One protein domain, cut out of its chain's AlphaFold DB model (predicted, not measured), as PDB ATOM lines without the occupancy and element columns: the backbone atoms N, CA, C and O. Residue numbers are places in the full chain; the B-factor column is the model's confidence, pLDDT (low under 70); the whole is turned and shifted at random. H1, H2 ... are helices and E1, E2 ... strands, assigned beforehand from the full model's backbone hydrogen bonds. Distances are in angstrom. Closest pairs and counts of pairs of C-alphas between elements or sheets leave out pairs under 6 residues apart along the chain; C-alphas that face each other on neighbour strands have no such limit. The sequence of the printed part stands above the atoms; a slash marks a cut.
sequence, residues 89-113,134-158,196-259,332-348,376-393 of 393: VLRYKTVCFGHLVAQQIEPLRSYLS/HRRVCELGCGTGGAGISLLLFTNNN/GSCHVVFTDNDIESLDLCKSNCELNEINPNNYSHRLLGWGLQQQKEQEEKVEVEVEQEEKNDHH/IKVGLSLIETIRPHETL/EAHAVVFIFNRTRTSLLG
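AT A GLANCE: This is residues 89 to 113, 134 to 158, 196 to 259, 332 to 348 and 376 to 393 of the 393 residues of an uncharacterized protein of Fragilariopsis cylindrus CCMP1102 (UniProt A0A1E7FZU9). A small sheet of three strands, E1, E2 and E3, has two helices, H3 and H4, over one face; H1 packs side by side with H3, and H2 lies across near the end of H3. Near the E1 edge of the sheet is a separate pair of strands, E4 and E5, and the long helix H5 sticks out of the body as a single arm. The printed part has 149 residues, with five named helices and five named strands in the order H1 H2 E1 H3 E2 H4 E3 H5 E4 E5, a mixed class of helices and strands. The larger sheet runs E1, E2, E3, all parallel, and the smaller, E4 and E5, is antiparallel. The whole is loose, with a radius of gyration of the C-alphas of 20.0 A, and spans 70 by 49 by 37 A; the arm H5 makes its length.

IN THESE COORDINATES: In the three-stranded sheet, E1 is residues 136 to 140, from C-alpha 136 at (200.015, 142.446, 305.216); E2 is residues 199 to 204, 16.7 A from first to last C-alpha; and E3 is residues 227 to 231, 13.8 A long. H3 is residues 146 to 155, 14.4 A, and H4 is residues 207 to 219, 18.3 A. H1, residues 92 to 103, is 16.5 A long and begins at C-alpha 92, at (186.936, 163.742, 301.281). H2 is residues 105 to 112. H5, residues 237 to 259, is the longest helix at 33.3 A and ends at C-alpha 259, at (233.991, 157.805, 265.209). E4 is residues 336 to 342, 16.8 A, and E5 is residues 381 to 386, 16.3 A.

HOW THE PARTS SIT: E1 and E2 are parallel neighbours at 18 degrees, with N 201 and O 137 within hydrogen-bond range at 2.7 A. E2, the inner strand, is also parallel to E3, at 21 degrees, with N 202 and O 228 2.8 A apart. H3 and H4 are on the same face of this sheet, two layers, helices on one face of a sheet. H3 lies over E2 at a height over the sheet of 9.5 A and runs along the strands; its closest C-alphas to E2 are those of Gly 148 and Val 200, 6.3 A apart. H4 lies over E2 and E3 at a height of 9.2 A and also runs along the strands. E2, H4 and E3 form a strand-helix-strand unit, two parallel neighbour strands with a helix between, and its crossover is right-handed. H3 and H4 are close but not clearly touching, the closest C-alphas being those of Ile 149 and Cys 217, 6.6 A apart. H1 is not on the sheet; it touches H3 at a shallow tilt of 12 degrees, the same way, with the C-alphas of Gly 98 and Ala 147 closest at 4.0 A. H2 touches H3 about perpendicular, at 78 degrees, with the C-alphas of Arg 109 and Thr 155 closest at 6.7 A. E5 and the edge strand E1 are near each other, with 10 pairs of C-alphas within 10 A. E4 and E5 are antiparallel at 154 degrees, with N 339 and O 383 at 2.8 A and N 381 and O 342 at 3.0 A. H5 touches no helix and is not on the three-stranded sheet. In H1, H2, H3, H4 and H5 every O i to N i+4 pair is within hydrogen-bond range.

THE WHOLE: The C-alphas of Asn 158 and His 259, the two farthest apart, are 70.7 A from each other. Residues 236 to 259 stand free; the body without them spans 51 by 37 by 37 A. The printed part has four cuts: residues 114 to 133, 159 to 195, 260 to 331 and 349 to 375 are not printed, with C-alpha gaps of 8.9 A, 9.3 A, 45.0 A and 11.7 A. Of the links that are printed whole, H4 to E3 is short, the others are tight and none is long. The mean pLDDT of the printed part is 76.6; 53 residues are under 70, among them residues 89 to 99, 235 to 242 and 388 to 393.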
ATOM      1  N   VAL A  89     192.734 170.091 304.386       51.81
ATOM      2  CA  VAL A  89     193.875 169.280 303.905       51.81
ATOM      3  C   VAL A  89     193.573 167.774 303.964       51.81
ATOM      4  O   VAL A  89     194.460 166.939 303.884       51.81
ATOM      5  N   LEU A  90     192.300 167.388 304.069       51.81
ATOM      6  CA  LEU A  90     191.895 166.001 303.883       51.81
ATOM      7  C   LEU A  90     190.934 165.936 302.706       51.81
ATOM      8  O   LEU A  90     189.831 166.483 302.748       51.81
ATOM      9  N   ARG A  91     191.375 165.270 301.634       59.44
ATOM     10  CA  ARG A  91     190.491 164.945 300.517       59.44
ATOM     11  C   ARG A  91     189.394 164.029 301.053       59.44
ATOM     12  O   ARG A  91     189.674 163.006 301.674       59.44
ATOM     13  N   TYR A  92     188.147 164.402 300.787       58.19
ATOM     14  CA  TYR A  92     186.936 163.742 301.281       58.19
ATOM     15  C   TYR A  92     186.969 162.206 301.129       58.19
ATOM     16  O   TYR A  92     186.585 161.476 302.039       58.19
ATOM     17  N   LYS A  93     187.538 161.713 300.021       60.69
ATOM     18  CA  LYS A  93     187.655 160.282 299.695       60.69
ATOM     19  C   LYS A  93     188.422 159.478 300.755       60.69
ATOM     20  O   LYS A  93     187.964 158.409 301.150       60.69
ATOM     21  N   THR A  94     189.542 159.998 301.259       59.22
ATOM     22  CA  THR A  94     190.376 159.312 302.263       59.22
ATOM     23  C   THR A  94     189.664 159.226 303.613       59.22
ATOM     24  O   THR A  94     189.725 158.198 304.285       59.22
ATOM     25  N   VAL A  95     188.923 160.277 303.982       62.62
ATOM     26  CA  VAL A  95     188.115 160.312 305.213       62.62
ATOM     27  C   VAL A  95     186.982 159.289 305.140       62.62
ATOM     28  O   VAL A  95     186.787 158.516 306.076       62.62
ATOM     29  N   CYS A  96     186.270 159.230 304.010       68.38
ATOM     30  CA  CYS A  96     185.208 158.250 303.793       68.38
ATOM     31  C   CYS A  96     185.732 156.813 303.822       68.38
ATOM     32  O   CYS A  96     185.094 155.956 304.426       68.38
ATOM     33  N   PHE A  97     186.893 156.541 303.220       69.69
ATOM     34  CA  PHE A  97     187.461 155.196 303.238       69.69
ATOM     35  C   PHE A  97     187.917 154.783 304.645       69.69
ATOM     36  O   PHE A  97     187.593 153.683 305.083       69.69
ATOM     37  N   GLY A  98     188.552 155.681 305.408       68.69
ATOM     38  CA  GLY A  98     188.847 155.434 306.825       68.69
ATOM     39  C   GLY A  98     187.586 155.151 307.649       68.69
ATOM     40  O   GLY A  98     187.566 154.225 308.459       68.69
ATOM     41  N   HIS A  99     186.496 155.878 307.383       69.25
ATOM     42  CA  HIS A  99     185.203 155.630 308.018       69.25
ATOM     43  C   HIS A  99     184.592 154.278 307.616       69.25
ATOM     44  O   HIS A  99     184.097 153.557 308.477       69.25
ATOM     45  N   LEU A 100     184.665 153.891 306.339       71.00
ATOM     46  CA  LEU A 100     184.211 152.579 305.867       71.00
ATOM     47  C   LEU A 100     185.014 151.443 306.507       71.00
ATOM     48  O   LEU A 100     184.426 150.464 306.956       71.00
ATOM     49  N   VAL A 101     186.336 151.590 306.615       72.69
ATOM     50  CA  VAL A 101     187.204 150.636 307.322       72.69
ATOM     51  C   VAL A 101     186.801 150.523 308.794       72.69
ATOM     52  O   VAL A 101     186.740 149.414 309.325       72.69
ATOM     53  N   ALA A 102     186.476 151.644 309.443       71.44
ATOM     54  CA  ALA A 102     185.990 151.658 310.820       71.44
ATOM     55  C   ALA A 102     184.628 150.954 310.966       71.44
ATOM     56  O   ALA A 102     184.447 150.153 311.879       71.44
ATOM     57  N   GLN A 103     183.681 151.213 310.058       73.06
ATOM     58  CA  GLN A 103     182.355 150.584 310.067       73.06
ATOM     59  C   GLN A 103     182.422 149.078 309.780       73.06
ATOM     60  O   GLN A 103     181.705 148.293 310.395       73.06
ATOM     61  N   GLN A 104     183.296 148.667 308.860       73.81
ATOM     62  CA  GLN A 104     183.458 147.277 308.424       73.81
ATOM     63  C   GLN A 104     184.546 146.537 309.208       73.81
ATOM     64  O   GLN A 104     185.049 145.499 308.769       73.81
ATOM     65  N   ILE A 105     184.922 147.051 310.381       72.00
ATOM     66  CA  ILE A 105     186.047 146.508 311.128       72.00
ATOM     67  C   ILE A 105     185.817 145.072 311.587       72.00
ATOM     68  O   ILE A 105     186.758 144.295 311.574       72.00
ATOM     69  N   GLU A 106     184.606 144.687 311.984       72.38
ATOM     70  CA  GLU A 106     184.339 143.325 312.466       72.38
ATOM     71  C   GLU A 106     184.489 142.274 311.350       72.38
ATOM     72  O   GLU A 106     185.257 141.319 311.525       72.38
ATOM     73  N   PRO A 107     183.893 142.467 310.154       69.69
ATOM     74  CA  PRO A 107     184.220 141.649 308.991       69.69
ATOM     75  C   PRO A 107     185.721 141.636 308.697       69.69
ATOM     76  O   PRO A 107     186.310 140.559 308.589       69.69
ATOM     77  N   LEU A 108     186.367 142.807 308.651       65.31
ATOM     78  CA  LEU A 108     187.804 142.913 308.392       65.31
ATOM     79  C   LEU A 108     188.641 142.221 309.468       65.31
ATOM     80  O   LEU A 108     189.643 141.610 309.134       65.31
ATOM     81  N   ARG A 109     188.241 142.234 310.740       69.31
ATOM     82  CA  ARG A 109     188.902 141.514 311.834       69.31
ATOM     83  C   ARG A 109     188.804 140.018 311.623       69.31
ATOM     84  O   ARG A 109     189.811 139.343 311.804       69.31
ATOM     85  N   SER A 110     187.655 139.495 311.200       68.38
ATOM     86  CA  SER A 110     187.526 138.068 310.880       68.38
ATOM     87  C   SER A 110     188.421 137.677 309.698       68.38
ATOM     88  O   SER A 110     189.154 136.689 309.769       68.38
ATOM     89  N   TYR A 111     188.467 138.526 308.665       66.12
ATOM     90  CA  TYR A 111     189.361 138.356 307.527       66.12
ATOM     91  C   TYR A 111     190.822 138.565 307.883       66.12
ATOM     92  O   TYR A 111     191.659 137.946 307.256       66.12
ATOM     93  N   LEU A 112     191.174 139.416 308.842       67.44
ATOM     94  CA  LEU A 112     192.566 139.702 309.187       67.44
ATOM     95  C   LEU A 112     193.103 138.768 310.271       67.44
ATOM     96  O   LEU A 112     194.316 138.570 310.393       67.44
ATOM     97  N   SER A 113     192.204 138.138 311.023       64.19
ATOM     98  CA  SER A 113     192.553 137.153 312.029       64.19
ATOM     99  C   SER A 113     193.264 135.972 311.374       64.19
ATOM    100  O   SER A 113     192.893 135.446 310.319       64.19
ATOM    101  N   HIS A 134     201.606 137.148 309.922       66.25
ATOM    102  CA  HIS A 134     201.141 138.533 309.928       66.25
ATOM    103  C   HIS A 134     200.577 138.851 308.547       66.25
ATOM    104  O   HIS A 134     201.310 138.833 307.551       66.25
ATOM    105  N   ARG A 135     199.264 139.078 308.474       78.56
ATOM    106  CA  ARG A 135     198.648 139.535 307.234       78.56
ATOM    107  C   ARG A 135     199.151 140.941 306.956       78.56
ATOM    108  O   ARG A 135     199.278 141.761 307.867       78.56
ATOM    109  N   ARG A 136     199.503 141.169 305.695       87.19
ATOM    110  CA  ARG A 136     200.015 142.446 305.216       87.19
ATOM    111  C   ARG A 136     198.938 143.109 304.380       87.19
ATOM    112  O   ARG A 136     198.409 142.473 303.475       87.19
ATOM    113  N   VAL A 137     198.628 144.356 304.694       89.94
ATOM    114  CA  VAL A 137     197.725 145.207 303.914       89.94
ATOM    115  C   VAL A 137     198.571 146.300 303.279       89.94
ATOM    116  O   VAL A 137     199.499 146.780 303.917       89.94
ATOM    117  N   CYS A 138     198.296 146.668 302.031       93.06
ATOM    118  CA  CYS A 138     198.997 147.748 301.341       93.06
ATOM    119  C   CYS A 138     197.994 148.854 301.003       93.06
ATOM    120  O   CYS A 138     196.970 148.563 300.388       93.06
ATOM    121  N   GLU A 139     198.272 150.092 301.403       92.25
ATOM    122  CA  GLU A 139     197.482 151.271 301.032       92.25
ATOM    123  C   GLU A 139     198.219 152.024 299.920       92.25
ATOM    124  O   GLU A 139     199.344 152.487 300.124       92.25
ATOM    125  N   LEU A 140     197.602 152.091 298.737       91.06
ATOM    126  CA  LEU A 140     198.176 152.698 297.534       91.06
ATOM    127  C   LEU A 140     197.727 154.155 297.422       91.06
ATOM    128  O   LEU A 140     196.530 154.419 297.517       91.06
ATOM    129  N   GLY A 141     198.666 155.079 297.211       91.19
ATOM    130  CA  GLY A 141     198.372 156.515 297.227       91.19
ATOM    131  C   GLY A 141     197.817 156.942 298.584       91.19
ATOM    132  O   GLY A 141     196.740 157.537 298.664       91.19
ATOM    133  N   CYS A 142     198.495 156.537 299.662       93.81
ATOM    134  CA  CYS A 142     197.985 156.681 301.020       93.81
ATOM    135  C   CYS A 142     197.799 158.142 301.453       93.81
ATOM    136  O   CYS A 142     197.086 158.402 302.429       93.81
ATOM    137  N   GLY A 143     198.434 159.102 300.775       94.25
ATOM    138  CA  GLY A 143     198.509 160.488 301.204       94.25
ATOM    139  C   GLY A 143     199.020 160.539 302.640       94.25
ATOM    140  O   GLY A 143     200.081 160.014 302.957       94.25
ATOM    141  N   THR A 144     198.199 161.065 303.547       93.19
ATOM    142  CA  THR A 144     198.503 161.160 304.982       93.19
ATOM    143  C   THR A 144     198.222 159.880 305.793       93.19
ATOM    144  O   THR A 144     198.258 159.940 307.025       93.19
ATOM    145  N   GLY A 145     197.884 158.754 305.147       93.38
ATOM    146  CA  GLY A 145     197.712 157.432 305.772       93.38
ATOM    147  C   GLY A 145     196.372 157.175 306.462       93.38
ATOM    148  O   GLY A 145     196.276 156.291 307.311       93.38
ATOM    149  N   GLY A 146     195.333 157.960 306.165       90.06
ATOM    150  CA  GLY A 146     194.100 157.982 306.964       90.06
ATOM    151  C   GLY A 146     193.420 156.616 307.135       90.06
ATOM    152  O   GLY A 146     192.976 156.279 308.238       90.06
ATOM    153  N   ALA A 147     193.353 155.805 306.077       88.75
ATOM    154  CA  ALA A 147     192.640 154.534 306.136       88.75
ATOM    155  C   ALA A 147     193.469 153.413 306.764       88.75
ATOM    156  O   ALA A 147     192.960 152.688 307.621       88.75
ATOM    157  N   GLY A 148     194.746 153.290 306.407       92.31
ATOM    158  CA  GLY A 148     195.645 152.320 307.019       92.31
ATOM    159  C   GLY A 148     195.897 152.610 308.500       92.31
ATOM    160  O   GLY A 148     195.915 151.674 309.298       92.31
ATOM    161  N   ILE A 149     195.986 153.884 308.907       93.00
ATOM    162  CA  ILE A 149     196.060 154.274 310.328       93.00
ATOM    163  C   ILE A 149     194.797 153.835 311.064       93.00
ATOM    164  O   ILE A 149     194.890 153.192 312.110       93.00
ATOM    165  N   SER A 150     193.619 154.110 310.495       89.50
ATOM    166  CA  SER A 150     192.350 153.657 311.071       89.50
ATOM    167  C   SER A 150     192.350 152.137 311.247       89.50
ATOM    168  O   SER A 150     192.085 151.639 312.341       89.50
ATOM    169  N   LEU A 151     192.747 151.387 310.214       89.12
ATOM    170  CA  LEU A 151     192.851 149.932 310.286       89.12
ATOM    171  C   LEU A 151     193.766 149.470 311.428       89.12
ATOM    172  O   LEU A 151     193.410 148.554 312.172       89.12
ATOM    173  N   LEU A 152     194.934 150.093 311.589       90.81
ATOM    174  CA  LEU A 152     195.895 149.746 312.638       90.81
ATOM    175  C   LEU A 152     195.354 150.020 314.039       90.81
ATOM    176  O   LEU A 152     195.512 149.165 314.912       90.81
ATOM    177  N   LEU A 153     194.698 151.163 314.242       89.38
ATOM    178  CA  LEU A 153     194.096 151.535 315.523       89.38
ATOM    179  C   LEU A 153     193.006 150.543 315.929       89.38
ATOM    180  O   LEU A 153     192.966 150.073 317.066       89.38
ATOM    181  N   PHE A 154     192.160 150.148 314.982       85.19
ATOM    182  CA  PHE A 154     191.077 149.229 315.283       85.19
ATOM    183  C   PHE A 154     191.509 147.759 315.377       85.19
ATOM    184  O   PHE A 154     190.865 146.980 316.084       85.19
ATOM    185  N   THR A 155     192.571 147.337 314.688       83.25
ATOM    186  CA  THR A 155     193.042 145.938 314.739       83.25
ATOM    187  C   THR A 155     193.965 145.663 315.926       83.25
ATOM    188  O   THR A 155     193.898 144.581 316.503       83.25
ATOM    189  N   ASN A 156     194.768 146.640 316.361       76.44
ATOM    190  CA  ASN A 156     195.781 146.450 317.408       76.44
ATOM    191  C   ASN A 156     195.334 146.882 318.815       76.44
ATOM    192  O   ASN A 156     196.173 147.081 319.694       76.44
ATOM    193  N   ASN A 157     194.023 146.968 319.060       65.19
ATOM    194  CA  ASN A 157     193.431 147.548 320.275       65.19
ATOM    195  C   ASN A 157     193.832 146.860 321.605       65.19
ATOM    196  O   ASN A 157     193.492 147.334 322.681       65.19
ATOM    197  N   ASN A 158     194.579 145.753 321.560       57.19
ATOM    198  CA  ASN A 158     195.026 145.020 322.747       57.19
ATOM    199  C   ASN A 158     196.193 145.672 323.512       57.19
ATOM    200  O   ASN A 158     196.479 145.226 324.620       57.19
ATOM    201  N   GLY A 196     195.284 139.522 316.560       63.72
ATOM    202  CA  GLY A 196     195.504 139.636 315.127       63.72
ATOM    203  C   GLY A 196     196.410 140.832 314.863       63.72
ATOM    204  O   GLY A 196     195.943 141.961 314.821       63.72
ATOM    205  N   SER A 197     197.711 140.598 314.713       74.69
ATOM    206  CA  SER A 197     198.659 141.651 314.330       74.69
ATOM    207  C   SER A 197     198.672 141.780 312.810       74.69
ATOM    208  O   SER A 197     199.222 140.926 312.105       74.69
ATOM    209  N   CYS A 198     198.029 142.838 312.324       87.25
ATOM    210  CA  CYS A 198     198.082 143.273 310.934       87.25
ATOM    211  C   CYS A 198     199.293 144.195 310.736       87.25
ATOM    212  O   CYS A 198     199.566 145.039 311.590       87.25
ATOM    213  N   HIS A 199     200.005 144.034 309.619       91.62
ATOM    214  CA  HIS A 199     201.060 144.953 309.203       91.62
ATOM    215  C   HIS A 199     200.605 145.758 307.982       91.62
ATOM    216  O   HIS A 199     200.320 145.167 306.939       91.62
ATOM    217  N   VAL A 200     200.596 147.087 308.058       93.56
ATOM    218  CA  VAL A 200     200.193 147.948 306.932       93.56
ATOM    219  C   VAL A 200     201.414 148.530 306.217       93.56
ATOM    220  O   VAL A 200     202.334 149.052 306.836       93.56
ATOM    221  N   VAL A 201     201.452 148.421 304.894       95.69
ATOM    222  CA  VAL A 201     202.447 149.054 304.029       95.69
ATOM    223  C   VAL A 201     201.799 150.284 303.405       95.69
ATOM    224  O   VAL A 201     200.884 150.158 302.597       95.69
ATOM    225  N   PHE A 202     202.262 151.466 303.788       95.94
ATOM    226  CA  PHE A 202     201.831 152.734 303.215       95.94
ATOM    227  C   PHE A 202     202.689 153.055 301.998       95.94
ATOM    228  O   PHE A 202     203.922 153.029 302.082       95.94
ATOM    229  N   THR A 203     202.042 153.327 300.868       95.38
ATOM    230  CA  THR A 203     202.720 153.660 299.616       95.38
ATOM    231  C   THR A 203     202.149 154.920 299.001       95.38
ATOM    232  O   THR A 203     200.933 155.070 298.913       95.38
ATOM    233  N   ASP A 204     203.027 155.796 298.530       95.12
ATOM    234  CA  ASP A 204     202.669 157.010 297.800       95.12
ATOM    235  C   ASP A 204     203.781 157.354 296.803       95.12
ATOM    236  O   ASP A 204     204.915 156.890 296.962       95.12
ATOM    237  N   ASN A 205     203.458 158.136 295.776       93.00
ATOM    238  CA  ASN A 205     204.447 158.665 294.840       93.00
ATOM    239  C   ASN A 205     205.028 160.006 295.316       93.00
ATOM    240  O   ASN A 205     206.066 160.421 294.803       93.00
ATOM    241  N   ASP A 206     204.385 160.654 296.285       92.25
ATOM    242  CA  ASP A 206     204.850 161.877 296.926       92.25
ATOM    243  C   ASP A 206     205.554 161.580 298.265       92.25
ATOM    244  O   ASP A 206     204.977 161.009 299.197       92.25
ATOM    245  N   ILE A 207     206.824 161.987 298.366       94.25
ATOM    246  CA  ILE A 207     207.644 161.784 299.566       94.25
ATOM    247  C   ILE A 207     207.139 162.612 300.753       94.25
ATOM    248  O   ILE A 207     207.148 162.118 301.879       94.25
ATOM    249  N   GLU A 208     206.631 163.824 300.510       94.56
ATOM    250  CA  GLU A 208     206.135 164.705 301.575       94.56
ATOM    251  C   GLU A 208     204.875 164.114 302.219       94.56
ATOM    252  O   GLU A 208     204.735 164.094 303.446       94.56
ATOM    253  N   SER A 209     203.986 163.548 301.400       92.31
ATOM    254  CA  SER A 209     202.814 162.803 301.864       92.31
ATOM    255  C   SER A 209     203.193 161.586 302.717       92.31
ATOM    256  O   SER A 209     202.600 161.378 303.780       92.31
ATOM    257  N   LEU A 210     204.213 160.814 302.324       95.12
ATOM    258  CA  LEU A 210     204.694 159.679 303.124       95.12
ATOM    259  C   LEU A 210     205.308 160.103 304.458       95.12
ATOM    260  O   LEU A 210     205.063 159.445 305.472       95.12
ATOM    261  N   ASP A 211     206.067 161.195 304.485       96.00
ATOM    262  CA  ASP A 211     206.639 161.729 305.722       96.00
ATOM    263  C   ASP A 211     205.544 162.228 306.680       96.00
ATOM    264  O   ASP A 211     205.607 161.990 307.894       96.00
ATOM    265  N   LEU A 212     204.478 162.832 306.142       94.50
ATOM    266  CA  LEU A 212     203.277 163.181 306.906       94.50
ATOM    267  C   LEU A 212     202.545 161.936 307.426       94.50
ATOM    268  O   LEU A 212     202.169 161.896 308.597       94.50
ATOM    269  N   CYS A 213     202.370 160.903 306.597       96.38
ATOM    270  CA  CYS A 213     201.792 159.618 307.006       96.38
ATOM    271  C   CYS A 213     202.576 158.987 308.165       96.38
ATOM    272  O   CYS A 213     201.990 158.568 309.168       96.38
ATOM    273  N   LYS A 214     203.908 158.985 308.070       97.06
ATOM    274  CA  LYS A 214     204.792 158.481 309.120       97.06
ATOM    275  C   LYS A 214     204.640 159.270 310.415       97.06
ATOM    276  O   LYS A 214     204.424 158.666 311.464       97.06
ATOM    277  N   SER A 215     204.669 160.597 310.326       96.75
ATOM    278  CA  SER A 215     204.454 161.484 311.475       96.75
ATOM    279  C   SER A 215     203.096 161.223 312.133       96.75
ATOM    280  O   SER A 215     203.005 161.135 313.353       96.75
ATOM    281  N   ASN A 216     202.039 161.011 311.343       94.81
ATOM    282  CA  ASN A 216     200.717 160.666 311.864       94.81
ATOM    283  C   ASN A 216     200.694 159.299 312.561       94.81
ATOM    284  O   ASN A 216     200.030 159.158 313.587       94.81
ATOM    285  N   CYS A 217     201.412 158.295 312.049       95.56
ATOM    286  CA  CYS A 217     201.536 157.001 312.723       95.56
ATOM    287  C   CYS A 217     202.230 157.137 314.088       95.56
ATOM    288  O   CYS A 217     201.777 156.545 315.067       95.56
ATOM    289  N   GLU A 218     203.303 157.929 314.155       94.94
ATOM    290  CA  GLU A 218     204.045 158.213 315.391       94.94
ATOM    291  C   GLU A 218     203.191 159.000 316.399       94.94
ATOM    292  O   GLU A 218     203.136 158.632 317.571       94.94
ATOM    293  N   LEU A 219     202.453 160.019 315.939       93.56
ATOM    294  CA  LEU A 219     201.535 160.818 316.764       93.56
ATOM    295  C   LEU A 219     200.384 160.000 317.364       93.56
ATOM    296  O   LEU A 219     199.885 160.344 318.429       93.56
ATOM    297  N   ASN A 220     199.960 158.930 316.690       92.31
ATOM    298  CA  ASN A 220     198.933 158.009 317.185       92.31
ATOM    299  C   ASN A 220     199.520 156.837 317.992       92.31
ATOM    300  O   ASN A 220     198.817 155.858 318.245       92.31
ATOM    301  N   GLU A 221     200.806 156.908 318.355       94.25
ATOM    302  CA  GLU A 221     201.521 155.889 319.136       94.25
ATOM    303  C   GLU A 221     201.427 154.480 318.521       94.25
ATOM    304  O   GLU A 221     201.465 153.455 319.209       94.25
ATOM    305  N   ILE A 222     201.309 154.401 317.191       92.75
ATOM    306  CA  ILE A 222     201.215 153.119 316.500       92.75
ATOM    307  C   ILE A 222     202.581 152.435 316.572       92.75
ATOM    308  O   ILE A 222     203.614 153.026 316.253       92.75
ATOM    309  N   ASN A 223     202.596 151.157 316.956       92.12
ATOM    310  CA  ASN A 223     203.833 150.386 317.033       92.12
ATOM    311  C   ASN A 223     204.517 150.335 315.649       92.12
ATOM    312  O   ASN A 223     203.900 149.842 314.701       92.12
ATOM    313  N   PRO A 224     205.789 150.758 315.523       94.06
ATOM    314  CA  PRO A 224     206.501 150.774 314.244       94.06
ATOM    315  C   PRO A 224     206.705 149.378 313.638       94.06
ATOM    316  O   PRO A 224     206.980 149.260 312.453       94.06
ATOM    317  N   ASN A 225     206.531 148.299 314.409       92.62
ATOM    318  CA  ASN A 225     206.545 146.932 313.875       92.62
ATOM    319  C   ASN A 225     205.257 146.553 313.131       92.62
ATOM    320  O   ASN A 225     205.209 145.499 312.499       92.62
ATOM    321  N   ASN A 226     204.211 147.374 313.230       92.56
ATOM    322  CA  ASN A 226     202.921 147.127 312.597       92.56
ATOM    323  C   ASN A 226     202.755 147.919 311.296       92.56
ATOM    324  O   ASN A 226     201.722 147.787 310.644       92.56
ATOM    325  N   TYR A 227     203.737 148.729 310.895       95.75
ATOM    326  CA  TYR A 227     203.670 149.422 309.619       95.75
ATOM    327  C   TYR A 227     205.032 149.662 308.974       95.75
ATOM    328  O   TYR A 227     206.076 149.656 309.618       95.75
ATOM    329  N   SER A 228     205.011 149.931 307.672       96.81
ATOM    330  CA  SER A 228     206.174 150.406 306.926       96.81
ATOM    331  C   SER A 228     205.751 151.401 305.853       96.81
ATOM    332  O   SER A 228     204.640 151.296 305.342       96.81
ATOM    333  N   HIS A 229     206.660 152.281 305.449       96.62
ATOM    334  CA  HIS A 229     206.446 153.255 304.379       96.62
ATOM    335  C   HIS A 229     207.325 152.912 303.177       96.62
ATOM    336  O   HIS A 229     208.475 152.491 303.348       96.62
ATOM    337  N   ARG A 230     206.796 153.065 301.963       95.56
ATOM    338  CA  ARG A 230     207.522 152.811 300.715       95.56
ATOM    339  C   ARG A 230     207.135 153.853 299.669       95.56
ATOM    340  O   ARG A 230     205.969 153.946 299.311       95.56
ATOM    341  N   LEU A 231     208.123 154.586 299.156       93.56
ATOM    342  CA  LEU A 231     207.933 155.420 297.972       93.56
ATOM    343  C   LEU A 231     207.653 154.503 296.778       93.56
ATOM    344  O   LEU A 231     208.466 153.628 296.470       93.56
ATOM    345  N   LEU A 232     206.494 154.669 296.155       90.31
ATOM    346  CA  LEU A 232     206.056 153.865 295.025       90.31
ATOM    347  C   LEU A 232     205.349 154.766 294.014       90.31
ATOM    348  O   LEU A 232     204.261 155.281 294.265       90.31
ATOM    349  N   GLY A 233     205.996 154.961 292.867       84.12
ATOM    350  CA  GLY A 233     205.432 155.689 291.738       84.12
ATOM    351  C   GLY A 233     204.439 154.816 290.978       84.12
ATOM    352  O   GLY A 233     204.825 153.801 290.406       84.12
ATOM    353  N   TRP A 234     203.170 155.217 290.947       72.75
ATOM    354  CA  TRP A 234     202.136 154.555 290.152       72.75
ATOM    355  C   TRP A 234     202.034 155.256 288.797       72.75
ATOM    356  O   TRP A 234     201.316 156.245 288.667       72.75
ATOM    357  N   GLY A 235     202.774 154.791 287.789       67.25
ATOM    358  CA  GLY A 235     202.562 155.257 286.418       67.25
ATOM    359  C   GLY A 235     203.770 155.216 285.489       67.25
ATOM    360  O   GLY A 235     204.909 154.995 285.898       67.25
ATOM    361  N   LEU A 236     203.469 155.506 284.220       58.88
ATOM    362  CA  LEU A 236     204.363 155.545 283.056       58.88
ATOM    363  C   LEU A 236     205.604 156.428 283.220       58.88
ATOM    364  O   LEU A 236     206.482 156.357 282.379       58.88
ATOM    365  N   GLN A 237     205.710 157.265 284.253       59.19
ATOM    366  CA  GLN A 237     206.844 158.178 284.411       59.19
ATOM    367  C   GLN A 237     208.169 157.426 284.607       59.19
ATOM    368  O   GLN A 237     209.169 157.816 284.023       59.19
ATOM    369  N   GLN A 238     208.156 156.293 285.319       56.84
ATOM    370  CA  GLN A 238     209.331 155.417 285.414       56.84
ATOM    371  C   GLN A 238     209.610 154.672 284.105       56.84
ATOM    372  O   GLN A 238     210.764 154.403 283.797       56.84
ATOM    373  N   GLN A 239     208.567 154.362 283.327       57.00
ATOM    374  CA  GLN A 239     208.728 153.813 281.980       57.00
ATOM    375  C   GLN A 239     209.321 154.853 281.034       57.00
ATOM    376  O   GLN A 239     210.253 154.525 280.326       57.00
ATOM    377  N   LYS A 240     208.868 156.108 281.085       67.06
ATOM    378  CA  LYS A 240     209.407 157.211 280.289       67.06
ATOM    379  C   LYS A 240     210.835 157.559 280.671       67.06
ATOM    380  O   LYS A 240     211.644 157.732 279.783       67.06
ATOM    381  N   GLU A 241     211.169 157.612 281.959       69.00
ATOM    382  CA  GLU A 241     212.557 157.826 282.391       69.00
ATOM    383  C   GLU A 241     213.463 156.646 282.003       69.00
ATOM    384  O   GLU A 241     214.644 156.843 281.728       69.00
ATOM    385  N   GLN A 242     212.933 155.418 281.946       62.50
ATOM    386  CA  GLN A 242     213.667 154.267 281.410       62.50
ATOM    387  C   GLN A 242     213.782 154.304 279.882       62.50
ATOM    388  O   GLN A 242     214.859 154.026 279.370       62.50
ATOM    389  N   GLU A 243     212.720 154.663 279.162       71.00
ATOM    390  CA  GLU A 243     212.704 154.812 277.702       71.00
ATOM    391  C   GLU A 243     213.641 155.940 277.259       71.00
ATOM    392  O   GLU A 243     214.485 155.717 276.400       71.00
ATOM    393  N   GLU A 244     213.589 157.102 277.913       81.12
ATOM    394  CA  GLU A 244     214.469 158.246 277.649       81.12
ATOM    395  C   GLU A 244     215.929 157.908 277.980       81.12
ATOM    396  O   GLU A 244     216.843 158.281 277.246       81.12
ATOM    397  N   LYS A 245     216.181 157.125 279.038       82.50
ATOM    398  CA  LYS A 245     217.535 156.647 279.342       82.50
ATOM    399  C   LYS A 245     218.063 155.673 278.282       82.50
ATOM    400  O   LYS A 245     219.238 155.756 277.933       82.50
ATOM    401  N   VAL A 246     217.220 154.773 277.775       80.19
ATOM    402  CA  VAL A 246     217.587 153.850 276.690       80.19
ATOM    403  C   VAL A 246     217.839 154.619 275.391       80.19
ATOM    404  O   VAL A 246     218.812 154.333 274.704       80.19
ATOM    405  N   GLU A 247     217.029 155.630 275.078       82.31
ATOM    406  CA  GLU A 247     217.198 156.461 273.878       82.31
ATOM    407  C   GLU A 247     218.521 157.251 273.911       82.31
ATOM    408  O   GLU A 247     219.259 157.268 272.926       82.31
ATOM    409  N   VAL A 248     218.901 157.800 275.073       84.81
ATOM    410  CA  VAL A 248     220.201 158.475 275.255       84.81
ATOM    411  C   VAL A 248     221.387 157.505 275.150       84.81
ATOM    412  O   VAL A 248     222.433 157.888 274.621       84.81
ATOM    413  N   GLU A 249     221.261 156.263 275.633       82.62
ATOM    414  CA  GLU A 249     222.315 155.244 275.487       82.62
ATOM    415  C   GLU A 249     222.494 154.821 274.018       82.62
ATOM    416  O   GLU A 249     223.631 154.762 273.546       82.62
ATOM    417  N   VAL A 250     221.400 154.637 273.268       85.62
ATOM    418  CA  VAL A 250     221.445 154.299 271.832       85.62
ATOM    419  C   VAL A 250     222.066 155.433 271.007       85.62
ATOM    420  O   VAL A 250     222.949 155.177 270.187       85.62
ATOM    421  N   GLU A 251     221.701 156.698 271.254       82.88
ATOM    422  CA  GLU A 251     222.322 157.835 270.553       82.88
ATOM    423  C   GLU A 251     223.824 157.989 270.861       82.88
ATOM    424  O   GLU A 251     224.597 158.462 270.019       82.88
ATOM    425  N   GLN A 252     224.262 157.642 272.076       79.06
ATOM    426  CA  GLN A 252     225.684 157.660 272.425       79.06
ATOM    427  C   GLN A 252     226.453 156.516 271.760       79.06
ATOM    428  O   GLN A 252     227.600 156.719 271.354       79.06
ATOM    429  N   GLU A 253     225.840 155.342 271.616       83.38
ATOM    430  CA  GLU A 253     226.440 154.202 270.921       83.38
ATOM    431  C   GLU A 253     226.583 154.478 269.412       83.38
ATOM    432  O   GLU A 253     227.678 154.313 268.873       83.38
ATOM    433  N   GLU A 254     225.566 155.055 268.758       82.88
ATOM    434  CA  GLU A 254     225.656 155.462 267.343       82.88
ATOM    435  C   GLU A 254     226.752 156.514 267.092       82.88
ATOM    436  O   GLU A 254     227.487 156.435 266.102       82.88
ATOM    437  N   LYS A 255     226.920 157.487 268.000       80.88
ATOM    438  CA  LYS A 255     228.000 158.490 267.903       80.88
ATOM    439  C   LYS A 255     229.387 157.876 268.090       80.88
ATOM    440  O   LYS A 255     230.337 158.311 267.435       80.88
ATOM    441  N   ASN A 256     229.515 156.872 268.956       77.38
ATOM    442  CA  ASN A 256     230.782 156.177 269.172       77.38
ATOM    443  C   ASN A 256     231.157 155.288 267.978       77.38
ATOM    444  O   ASN A 256     232.327 155.260 267.590       77.38
ATOM    445  N   ASP A 257     230.183 154.637 267.342       73.44
ATOM    446  CA  ASP A 257     230.428 153.839 266.139       73.44
ATOM    447  C   ASP A 257     230.783 154.707 264.925       73.44
ATOM    448  O   ASP A 257     231.675 154.345 264.156       73.44
ATOM    449  N   HIS A 258     230.198 155.902 264.782       72.56
ATOM    450  CA  HIS A 258     230.585 156.835 263.713       72.56
ATOM    451  C   HIS A 258     232.035 157.327 263.822       72.56
ATOM    452  O   HIS A 258     232.690 157.548 262.804       72.56
ATOM    453  N   HIS A 259     232.582 157.446 265.034       68.38
ATOM    454  CA  HIS A 259     233.991 157.805 265.209       68.38
ATOM    455  C   HIS A 259     234.963 156.671 264.874       68.38
ATOM    456  O   HIS A 259     236.135 156.934 264.599       68.38
ATOM    457  N   ILE A 332     201.962 138.827 290.673       76.00
ATOM    458  CA  ILE A 332     202.567 137.555 290.249       76.00
ATOM    459  C   ILE A 332     204.096 137.605 290.363       76.00
ATOM    460  O   ILE A 332     204.693 136.650 290.868       76.00
ATOM    461  N   LYS A 333     204.733 138.726 289.985       76.75
ATOM    462  CA  LYS A 333     206.197 138.902 290.078       76.75
ATOM    463  C   LYS A 333     206.727 138.738 291.506       76.75
ATOM    464  O   LYS A 333     207.867 138.323 291.691       76.75
ATOM    465  N   VAL A 334     205.901 139.015 292.518       64.75
ATOM    466  CA  VAL A 334     206.254 138.890 293.945       64.75
ATOM    467  C   VAL A 334     205.649 137.653 294.629       64.75
ATOM    468  O   VAL A 334     205.673 137.548 295.858       64.75
ATOM    469  N   GLY A 335     205.125 136.691 293.863       75.06
ATOM    470  CA  GLY A 335     204.541 135.461 294.412       75.06
ATOM    471  C   GLY A 335     203.214 135.694 295.143       75.06
ATOM    472  O   GLY A 335     202.923 135.063 296.167       75.06
ATOM    473  N   LEU A 336     202.415 136.636 294.648       70.94
ATOM    474  CA  LEU A 336     201.051 136.891 295.089       70.94
ATOM    475  C   LEU A 336     200.078 136.578 293.943       70.94
ATOM    476  O   LEU A 336     200.374 136.800 292.775       70.94
ATOM    477  N   SER A 337     198.898 136.062 294.281       78.44
ATOM    478  CA  SER A 337     197.776 135.911 293.353       78.44
ATOM    479  C   SER A 337     196.655 136.815 293.815       78.44
ATOM    480  O   SER A 337     196.213 136.696 294.958       78.44
ATOM    481  N   LEU A 338     196.178 137.692 292.938       79.38
ATOM    482  CA  LEU A 338     194.948 138.440 293.179       79.38
ATOM    483  C   LEU A 338     193.788 137.437 293.319       79.38
ATOM    484  O   LEU A 338     193.642 136.549 292.481       79.38
ATOM    485  N   ILE A 339     193.042 137.518 294.421       80.44
ATOM    486  CA  ILE A 339     191.856 136.695 294.704       80.44
ATOM    487  C   ILE A 339     190.604 137.446 294.267       80.44
ATOM    488  O   ILE A 339     189.744 136.887 293.597       80.44
ATOM    489  N   GLU A 340     190.494 138.697 294.706       73.69
ATOM    490  CA  GLU A 340     189.272 139.474 294.591       73.69
ATOM    491  C   GLU A 340     189.607 140.959 294.491       73.69
ATOM    492  O   GLU A 340     190.491 141.465 295.190       73.69
ATOM    493  N   THR A 341     188.863 141.643 293.629       73.38
ATOM    494  CA  THR A 341     188.875 143.094 293.492       73.38
ATOM    495  C   THR A 341     187.518 143.608 293.941       73.38
ATOM    496  O   THR A 341     186.522 143.464 293.232       73.38
ATOM    497  N   ILE A 342     187.462 144.217 295.122       67.69
ATOM    498  CA  ILE A 342     186.241 144.850 295.616       67.69
ATOM    499  C   ILE A 342     186.182 146.247 295.008       67.69
ATOM    500  O   ILE A 342     186.980 147.129 295.340       67.69
ATOM    501  N   ARG A 343     185.237 146.432 294.087       71.75
ATOM    502  CA  ARG A 343     184.954 147.720 293.453       71.75
ATOM    503  C   ARG A 343     183.885 148.458 294.266       71.75
ATOM    504  O   ARG A 343     183.008 147.806 294.836       71.75
ATOM    505  N   PRO A 344     183.912 149.799 294.316       58.00
ATOM    506  CA  PRO A 344     182.792 150.542 294.871       58.00
ATOM    507  C   PRO A 344     181.544 150.195 294.056       58.00
ATOM    508  O   PRO A 344     181.564 150.315 292.831       58.00
ATOM    509  N   HIS A 345     180.472 149.749 294.715       49.09
ATOM    510  CA  HIS A 345     179.190 149.578 294.040       49.09
ATOM    511  C   HIS A 345     178.764 150.923 293.445       49.09
ATOM    512  O   HIS A 345     178.733 151.939 294.144       49.09
ATOM    513  N   GLU A 346     178.447 150.928 292.149       48.91
ATOM    514  CA  GLU A 346     177.823 152.076 291.505       48.91
ATOM    515  C   GLU A 346     176.518 152.394 292.250       48.91
ATOM    516  O   GLU A 346     175.588 151.592 292.278       48.91
ATOM    517  N   THR A 347     176.464 153.590 292.844       45.19
ATOM    518  CA  THR A 347     175.286 154.239 293.447       45.19
ATOM    519  C   THR A 347     174.617 153.527 294.633       45.19
ATOM    520  O   THR A 347     173.838 152.592 294.479       45.19
ATOM    521  N   LEU A 348     174.785 154.097 295.834       39.53
ATOM    522  CA  LEU A 348     173.736 154.033 296.857       39.53
ATOM    523  C   LEU A 348     172.463 154.641 296.242       39.53
ATOM    524  O   LEU A 348     172.471 155.808 295.843       39.53
ATOM    525  N   GLU A 376     181.934 160.458 294.868       44.69
ATOM    526  CA  GLU A 376     183.249 160.280 294.255       44.69
ATOM    527  C   GLU A 376     184.284 159.520 295.095       44.69
ATOM    528  O   GLU A 376     185.465 159.514 294.748       44.69
ATOM    529  N   ALA A 377     183.894 158.847 296.179       38.00
ATOM    530  CA  ALA A 377     184.806 157.961 296.907       38.00
ATOM    531  C   ALA A 377     184.948 156.606 296.184       38.00
ATOM    532  O   ALA A 377     184.286 155.628 296.517       38.00
ATOM    533  N   HIS A 378     185.828 156.551 295.182       51.59
ATOM    534  CA  HIS A 378     186.171 155.320 294.473       51.59
ATOM    535  C   HIS A 378     187.418 154.673 295.088       51.59
ATOM    536  O   HIS A 378     188.527 154.862 294.596       51.59
ATOM    537  N   ALA A 379     187.258 153.944 296.189       51.91
ATOM    538  CA  ALA A 379     188.319 153.069 296.678       51.91
ATOM    539  C   ALA A 379     188.148 151.681 296.049       51.91
ATOM    540  O   ALA A 379     187.081 151.080 296.162       51.91
ATOM    541  N   VAL A 380     189.187 151.181 295.383       58.84
ATOM    542  CA  VAL A 380     189.253 149.796 294.901       58.84
ATOM    543  C   VAL A 380     190.151 149.020 295.849       58.84
ATOM    544  O   VAL A 380     191.284 149.431 296.099       58.84
ATOM    545  N   VAL A 381     189.648 147.917 296.400       67.88
ATOM    546  CA  VAL A 381     190.408 147.068 297.324       67.88
ATOM    547  C   VAL A 381     190.822 145.795 296.601       67.88
ATOM    548  O   VAL A 381     189.973 145.045 296.126       67.88
ATOM    549  N   PHE A 382     192.127 145.537 296.551       72.19
ATOM    550  CA  PHE A 382     192.696 144.319 295.979       72.19
ATOM    551  C   PHE A 382     193.077 143.347 297.098       72.19
ATOM    552  O   PHE A 382     193.849 143.689 297.998       72.19
ATOM    553  N   ILE A 383     192.544 142.128 297.053       68.44
ATOM    554  CA  ILE A 383     192.815 141.069 298.029       68.44
ATOM    555  C   ILE A 383     193.727 140.033 297.381       68.44
ATOM    556  O   ILE A 383     193.372 139.451 296.361       68.44
ATOM    557  N   PHE A 384     194.878 139.749 297.993       75.31
ATOM    558  CA  PHE A 384     195.851 138.788 297.468       75.31
ATOM    559  C   PHE A 384     196.000 137.561 298.362       75.31
ATOM    560  O   PHE A 384     195.982 137.655 299.591       75.31
ATOM    561  N   ASN A 385     196.251 136.411 297.740       66.94
ATOM    562  CA  ASN A 385     196.801 135.239 298.402       66.94
ATOM    563  C   ASN A 385     198.298 135.160 298.137       66.94
ATOM    564  O   ASN A 385     198.756 135.477 297.041       66.94
ATOM    565  N   ARG A 386     199.063 134.636 299.093       68.56
ATOM    566  CA  ARG A 386     200.446 134.261 298.809       68.56
ATOM    567  C   ARG A 386     200.437 132.954 298.033       68.56
ATOM    568  O   ARG A 386     199.991 131.935 298.567       68.56
ATOM    569  N   THR A 387     200.945 132.957 296.804       71.50
ATOM    570  CA  THR A 387     201.166 131.696 296.105       71.50
ATOM    571  C   THR A 387     202.278 130.970 296.846       71.50
ATOM    572  O   THR A 387     203.369 131.493 297.079       71.50
ATOM    573  N   ARG A 388     201.986 129.753 297.313       58.56
ATOM    574  CA  ARG A 388     203.056 128.836 297.685       58.56
ATOM    575  C   ARG A 388     203.717 128.449 296.376       58.56
ATOM    576  O   ARG A 388     203.301 127.479 295.755       58.56
ATOM    577  N   THR A 389     204.718 129.209 295.954       56.16
ATOM    578  CA  THR A 389     205.721 128.659 295.056       56.16
ATOM    579  C   THR A 389     206.279 127.450 295.791       56.16
ATOM    580  O   THR A 389     206.930 127.573 296.833       56.16
ATOM    581  N   SER A 390     205.891 126.250 295.356       47.78
ATOM    582  CA  SER A 390     206.588 125.061 295.805       47.78
ATOM    583  C   SER A 390     208.026 125.279 295.372       47.78
ATOM    584  O   SER A 390     208.300 125.349 294.177       47.78
ATOM    585  N   LEU A 391     208.924 125.445 296.340       46.84
ATOM    586  CA  LEU A 391     210.360 125.264 296.160       46.84
ATOM    587  C   LEU A 391     210.602 123.783 295.814       46.84
ATOM    588  O   LEU A 391     211.108 123.015 296.622       46.84
ATOM    589  N   LEU A 392     210.109 123.378 294.648       44.31
ATOM    590  CA  LEU A 392     210.470 122.183 293.908       44.31
ATOM    591  C   LEU A 392     211.181 122.702 292.658       44.31
ATOM    592  O   LEU A 392     210.648 122.671 291.553       44.31
ATOM    593  N   GLY A 393     212.338 123.307 292.913       42.38
ATOM    594  CA  GLY A 393     213.468 123.364 292.000       42.38
ATOM    595  C   GLY A 393     214.586 122.613 292.692       42.38
ATOM    596  O   GLY A 393     214.875 123.003 293.849       42.38
TER     597      GLY A 393